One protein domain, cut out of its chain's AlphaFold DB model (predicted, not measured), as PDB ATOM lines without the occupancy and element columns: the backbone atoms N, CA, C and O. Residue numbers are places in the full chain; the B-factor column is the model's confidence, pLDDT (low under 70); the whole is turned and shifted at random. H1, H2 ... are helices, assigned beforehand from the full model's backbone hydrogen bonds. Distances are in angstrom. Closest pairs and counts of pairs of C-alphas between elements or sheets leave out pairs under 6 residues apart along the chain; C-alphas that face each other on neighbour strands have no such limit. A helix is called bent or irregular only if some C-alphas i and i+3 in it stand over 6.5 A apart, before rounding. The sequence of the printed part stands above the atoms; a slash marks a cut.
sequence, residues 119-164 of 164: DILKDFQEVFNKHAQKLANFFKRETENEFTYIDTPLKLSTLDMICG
ATOM      1  N   ASP A 119     122.803 102.421 118.300       86.19
ATOM      2  CA  ASP A 119     124.068 102.177 118.999       86.19
ATOM      3  C   ASP A 119     124.263 100.711 119.385       86.19
ATOM      4  O   ASP A 119     125.350 100.190 119.192       86.19
ATOM      5  N   ILE A 120     123.201 100.021 119.806       85.31
ATOM      6  CA  ILE A 120     123.253  98.582 120.095       85.31
ATOM      7  C   ILE A 120     123.352  97.778 118.791       85.31
ATOM      8  O   ILE A 120     124.054  96.776 118.717       85.31
ATOM      9  N   LEU A 121     122.690  98.233 117.722       85.56
ATOM     10  CA  LEU A 121     122.767  97.579 116.411       85.56
ATOM     11  C   LEU A 121     124.182  97.594 115.811       85.56
ATOM     12  O   LEU A 121     124.510  96.693 115.041       85.56
ATOM     13  N   LYS A 122     125.020  98.581 116.159       87.38
ATOM     14  CA  LYS A 122     126.433  98.612 115.740       87.38
ATOM     15  C   LYS A 122     127.217  97.443 116.329       87.38
ATOM     16  O   LYS A 122     128.039  96.871 115.622       87.38
ATOM     17  N   ASP A 123     126.917  97.038 117.559       86.62
ATOM     18  CA  ASP A 123     127.602  95.917 118.212       86.62
ATOM     19  C   ASP A 123     127.298  94.583 117.502       86.62
ATOM     20  O   ASP A 123     128.170  93.727 117.361       86.62
ATOM     21  N   PHE A 124     126.094  94.428 116.938       88.38
ATOM     22  CA  PHE A 124     125.726  93.255 116.128       88.38
ATOM     23  C   PHE A 124     126.365  93.236 114.732       88.38
ATOM     24  O   PHE A 124     126.388  92.192 114.073       88.38
ATOM     25  N   GLN A 125     126.910  94.362 114.261       90.31
ATOM     26  CA  GLN A 125     127.511  94.452 112.931       90.31
ATOM     27  C   GLN A 125     128.707  93.503 112.779       90.31
ATOM     28  O   GLN A 125     128.905  92.936 111.705       90.31
ATOM     29  N   GLU A 126     129.485  93.293 113.845       90.62
ATOM     30  CA  GLU A 126     130.614  92.359 113.825       90.62
ATOM     31  C   GLU A 126     130.147  90.916 113.581       90.62
ATOM     32  O   GLU A 126     130.691  90.221 112.715       90.62
ATOM     33  N   VAL A 127     129.088  90.487 114.276       91.62
ATOM     34  CA  VAL A 127     128.482  89.159 114.111       91.62
ATOM     35  C   VAL A 127     127.944  88.993 112.690       91.62
ATOM     36  O   VAL A 127     128.279  88.020 112.005       91.62
ATOM     37  N   PHE A 128     127.178  89.971 112.195       92.94
ATOM     38  CA  PHE A 128     126.640  89.928 110.835       92.94
ATOM     39  C   PHE A 128     127.747  89.862 109.784       92.94
ATOM     40  O   PHE A 128     127.690  89.008 108.901       92.94
ATOM     41  N   ASN A 129     128.792  90.683 109.906       94.25
ATOM     42  CA  ASN A 129     129.925  90.674 108.980       94.25
ATOM     43  C   ASN A 129     130.665  89.333 108.999       94.25
ATOM     44  O   ASN A 129     131.002  88.797 107.943       94.25
ATOM     45  N   LYS A 130     130.883  88.750 110.182       94.50
ATOM     46  CA  LYS A 130     131.546  87.450 110.330       94.50
ATOM     47  C   LYS A 130     130.787  86.339 109.603       94.50
ATOM     48  O   LYS A 130     131.399  85.563 108.866       94.50
ATOM     49  N   HIS A 131     129.472  86.248 109.795       94.81
ATOM     50  CA  HIS A 131     128.660  85.217 109.143       94.81
ATOM     51  C   HIS A 131     128.429  85.513 107.653       94.81
ATOM     52  O   HIS A 131     128.519  84.596 106.837       94.81
ATOM     53  N   ALA A 132     128.279  86.783 107.266       94.81
ATOM     54  CA  ALA A 132     128.210  87.187 105.861       94.81
ATOM     55  C   ALA A 132     129.500  86.841 105.103       94.81
ATOM     56  O   ALA A 132     129.439  86.321 103.991       94.81
ATOM     57  N   GLN A 133     130.673  87.042 105.715       96.12
ATOM     58  CA  GLN A 133     131.952  86.675 105.105       96.12
ATOM     59  C   GLN A 133     132.092  85.155 104.941       96.12
ATOM     60  O   GLN A 133     132.612  84.694 103.925       96.12
ATOM     61  N   LYS A 134     131.607  84.357 105.906       94.38
ATOM     62  CA  LYS A 134     131.557  82.890 105.769       94.38
ATOM     63  C   LYS A 134     130.677  82.471 104.592       94.38
ATOM     64  O   LYS A 134     131.110  81.644 103.792       94.38
ATOM     65  N   LEU A 135     129.492  83.066 104.465       95.12
ATOM     66  CA  LEU A 135     128.576  82.801 103.355       95.12
ATOM     67  C   LEU A 135     129.183  83.221 102.006       95.12
ATOM     68  O   LEU A 135     129.139  82.458 101.044       95.12
ATOM     69  N   ALA A 136     129.828  84.388 101.937       94.94
ATOM     70  CA  ALA A 136     130.517  84.854 100.734       94.94
ATOM     71  C   ALA A 136     131.669  83.918 100.331       94.94
ATOM     72  O   ALA A 136     131.830  83.593  99.156       94.94
ATOM     73  N   ASN A 137     132.448  83.437 101.304       94.44
ATOM     74  CA  ASN A 137     133.521  82.473 101.058       94.44
ATOM     75  C   ASN A 137     132.983  81.111 100.593       94.44
ATOM     76  O   ASN A 137     133.634  80.464  99.777       94.44
ATOM     77  N   PHE A 138     131.820  80.683 101.097       92.06
ATOM     78  CA  PHE A 138     131.121  79.495 100.608       92.06
ATOM     79  C   PHE A 138     130.737  79.671  99.134       92.06
ATOM     80  O   PHE A 138     131.167  78.883  98.297       92.06
ATOM     81  N   PHE A 139     130.050  80.764  98.785       93.06
ATOM     82  CA  PHE A 139     129.660  81.016  97.395       93.06
ATOM     83  C   PHE A 139     130.849  81.181  96.450       93.06
ATOM     84  O   PHE A 139     130.779  80.728  95.316       93.06
ATOM     85  N   LYS A 140     131.966  81.753  96.915       92.31
ATOM     86  CA  LYS A 140     133.194  81.865  96.115       92.31
ATOM     87  C   LYS A 140     133.786  80.505  95.720       92.31
ATOM     88  O   LYS A 140     134.474  80.429  94.715       92.31
ATOM     89  N   ARG A 141     133.568  79.450  96.509       89.94
ATOM     90  CA  ARG A 141     134.020  78.085  96.172       89.94
ATOM     91  C   ARG A 141     133.045  77.386  95.232       89.94
ATOM     92  O   ARG A 141     133.451  76.599  94.393       89.94
ATOM     93  N   GLU A 142     131.772  77.721  95.356       89.81
ATOM     94  CA  GLU A 142     130.698  77.176  94.531       89.81
ATOM     95  C   GLU A 142     130.660  77.762  93.109       89.81
ATOM     96  O   GLU A 142     129.975  77.216  92.255       89.81
ATOM     97  N   THR A 143     131.418  78.826  92.803       86.88
ATOM     98  CA  THR A 143     131.479  79.398  91.439       86.88
ATOM     99  C   THR A 143     132.098  78.468  90.396       86.88
ATOM    100  O   THR A 143     132.006  78.752  89.205       86.88
ATOM    101  N   GLU A 144     132.767  77.397  90.826       85.69
ATOM    102  CA  GLU A 144     133.322  76.368  89.938       85.69
ATOM    103  C   GLU A 144     132.260  75.349  89.489       85.69
ATOM    104  O   GLU A 144     132.472  74.628  88.515       85.69
ATOM    105  N   ASN A 145     131.108  75.305  90.166       86.25
ATOM    106  CA  ASN A 145     130.017  74.390  89.859       86.25
ATOM    107  C   ASN A 145     129.068  74.996  88.814       86.25
ATOM    108  O   ASN A 145     128.782  76.191  88.819       86.25
ATOM    109  N   GLU A 146     128.519  74.149  87.938       86.31
ATOM    110  CA  GLU A 146     127.502  74.557  86.955       86.31
ATOM    111  C   GLU A 146     126.180  74.970  87.633       86.31
ATOM    112  O   GLU A 146     125.443  75.817  87.130       86.31
ATOM    113  N   PHE A 147     125.888  74.391  88.802       88.56
ATOM    114  CA  PHE A 147     124.679  74.655  89.569       88.56
ATOM    115  C   PHE A 147     124.918  74.496  91.075       88.56
ATOM    116  O   PHE A 147     125.490  73.498  91.513       88.56
ATOM    117  N   THR A 148     124.381  75.425  91.872       87.56
ATOM    118  CA  THR A 148     124.453  75.383  93.340       87.56
ATOM    119  C   THR A 148     123.111  75.761  93.965       87.56
ATOM    120  O   THR A 148     122.516  76.793  93.652       87.56
ATOM    121  N   TYR A 149     122.655  74.953  94.924       88.31
ATOM    122  CA  TYR A 149     121.477  75.256  95.736       88.31
ATOM    123  C   TYR A 149     121.810  76.292  96.822       88.31
ATOM    124  O   TYR A 149     122.527  76.000  97.778       88.31
ATOM    125  N   ILE A 150     121.249  77.499  96.705       91.62
ATOM    126  CA  ILE A 150     121.532  78.623  97.621       91.62
ATOM    127  C   ILE A 150     120.653  78.659  98.881       91.62
ATOM    128  O   ILE A 150     121.001  79.318  99.857       91.62
ATOM    129  N   ASP A 151     119.509  77.973  98.874       90.75
ATOM    130  CA  ASP A 151     118.493  78.083  99.929       90.75
ATOM    131  C   ASP A 151     119.006  77.579 101.289       90.75
ATOM    132  O   ASP A 151     118.955  78.294 102.290       90.75
ATOM    133  N   THR A 152     119.578  76.376 101.313       90.44
ATOM    134  CA  THR A 152     120.154  75.773 102.522       90.44
ATOM    135  C   THR A 152     121.259  76.630 103.155       90.44
ATOM    136  O   THR A 152     121.129  76.961 104.338       90.44
ATOM    137  N   PRO A 153     122.329  77.038 102.437       92.06
ATOM    138  CA  PRO A 153     123.388  77.851 103.037       92.06
ATOM    139  C   PRO A 153     122.885  79.225 103.501       92.06
ATOM    140  O   PRO A 153     123.340  79.718 104.534       92.06
ATOM    141  N   LEU A 154     121.905  79.820 102.812       93.88
ATOM    142  CA  LEU A 154     121.300  81.086 103.233       93.88
ATOM    143  C   LEU A 154     120.492  80.939 104.532       93.88
ATOM    144  O   LEU A 154     120.627  81.763 105.440       93.88
ATOM    145  N   LYS A 155     119.686  79.876 104.649       93.19
ATOM    146  CA  LYS A 155     118.918  79.572 105.868       93.19
ATOM    147  C   LYS A 155     119.833  79.342 107.066       93.19
ATOM    148  O   LYS A 155     119.598  79.924 108.121       93.19
ATOM    149  N   LEU A 156     120.892  78.551 106.886       93.25
ATOM    150  CA  LEU A 156     121.878  78.294 107.938       93.25
ATOM    151  C   LEU A 156     122.619  79.574 108.337       93.25
ATOM    152  O   LEU A 156     122.716  79.871 109.522       93.25
ATOM    153  N   SER A 157     123.053  80.386 107.367       94.50
ATOM    154  CA  SER A 157     123.692  81.673 107.661       94.50
ATOM    155  C   SER A 157     122.761  82.632 108.403       94.50
ATOM    156  O   SER A 157     123.218  83.373 109.266       94.50
ATOM    157  N   THR A 158     121.468  82.646 108.073       94.38
ATOM    158  CA  THR A 158     120.485  83.501 108.754       94.38
ATOM    159  C   THR A 158     120.249  83.032 110.187       94.38
ATOM    160  O   THR A 158     120.176  83.854 111.096       94.38
ATOM    161  N   LEU A 159     120.165  81.715 110.405       94.31
ATOM    162  CA  LEU A 159     120.044  81.139 111.743       94.31
ATOM    163  C   LEU A 159     121.267  81.485 112.599       94.31
ATOM    164  O   LEU A 159     121.116  81.974 113.715       94.31
ATOM    165  N   ASP A 160     122.460  81.312 112.040       93.50
ATOM    166  CA  ASP A 160     123.717  81.680 112.680       93.50
ATOM    167  C   ASP A 160     123.771  83.173 113.049       93.50
ATOM    168  O   ASP A 160     124.224  83.515 114.133       93.50
ATOM    169  N   MET A 161     123.291  84.067 112.176       93.81
ATOM    170  CA  MET A 161     123.240  85.513 112.449       93.81
ATOM    171  C   MET A 161     122.256  85.886 113.563       93.81
ATOM    172  O   MET A 161     122.440  86.910 114.210       93.81
ATOM    173  N   ILE A 162     121.188  85.107 113.753       90.50
ATOM    174  CA  ILE A 162     120.178  85.357 114.792       90.50
ATOM    175  C   ILE A 162     120.604  84.750 116.138       90.50
ATOM    176  O   ILE A 162     120.216  85.265 117.187       90.50
ATOM    177  N   CYS A 163     121.359  83.647 116.118       89.19
ATOM    178  CA  CYS A 163     121.780  82.915 117.315       89.19
ATOM    179  C   CYS A 163     123.200  83.243 117.806       89.19
ATOM    180  O   CYS A 163     123.525  82.866 118.934       89.19
ATOM    181  N   GLY A 164     124.039  83.857 116.968       79.25
ATOM    182  CA  GLY A 164     125.415  84.269 117.277       79.25
ATOM    183  C   GLY A 164     125.504  85.645 117.912       79.25
ATOM    184  O   GLY A 164     126.481  85.839 118.666       79.25
TER     185      GLY A 164
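This is residues 119 to 164 of the 164 residues of an uncharacterized protein of Araneus ventricosus (UniProt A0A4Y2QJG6). The model is a long helical hairpin of two helices of unequal length: the long H1 runs along the rod, and the shorter H2 folds back beside it after a loop at one end. At the other end, the first residues of H1 reach past the end of H2, and H1 has a kink of 33 degrees near residue 127. The printed part has 46 residues, with two named helices, H1 then H2, and no named strand; the class is all helix. It is loose, with a radius of gyration of the C-alphas of 12.4 A, and spans 42 by 16 by 11 A.

H1, the longest helix, covers residues 119 to 142 and measures 35.6 A from C-alpha 119 at (124.068, 102.177, 118.999) to C-alpha 142 at (130.698, 77.176, 94.531). It is neither bent nor irregular, but only just: C-alphas 123 and 126 are 6.4 A apart. H2 covers residues 151 to 163, measures 18.3 A, and ends with C-alpha 163 at (121.780, 82.915, 117.315).

H1 touches H2 with residues 127 to 135 alone. The closest C-alphas of the two helices are those of Phe 128 and Met 161, 5.8 A apart. Their centres are 10.7 A apart. They form a helical hairpin and run opposite ways at a shallow tilt of 25 degrees. In H2 every O i to N i+4 pair is within hydrogen-bond range; in H1, 16 of 20 are.

The outline is a rod, and the two C-alphas farthest apart, those of Asp 119 and Glu 146, are 42.4 A apart. The printed part has no cut and ends at Gly 164, the chain's last residue. The link from H1 to H2, of 8 residues, is short. The mean pLDDT of the printed part is 90.9, and no printed residue is under 70.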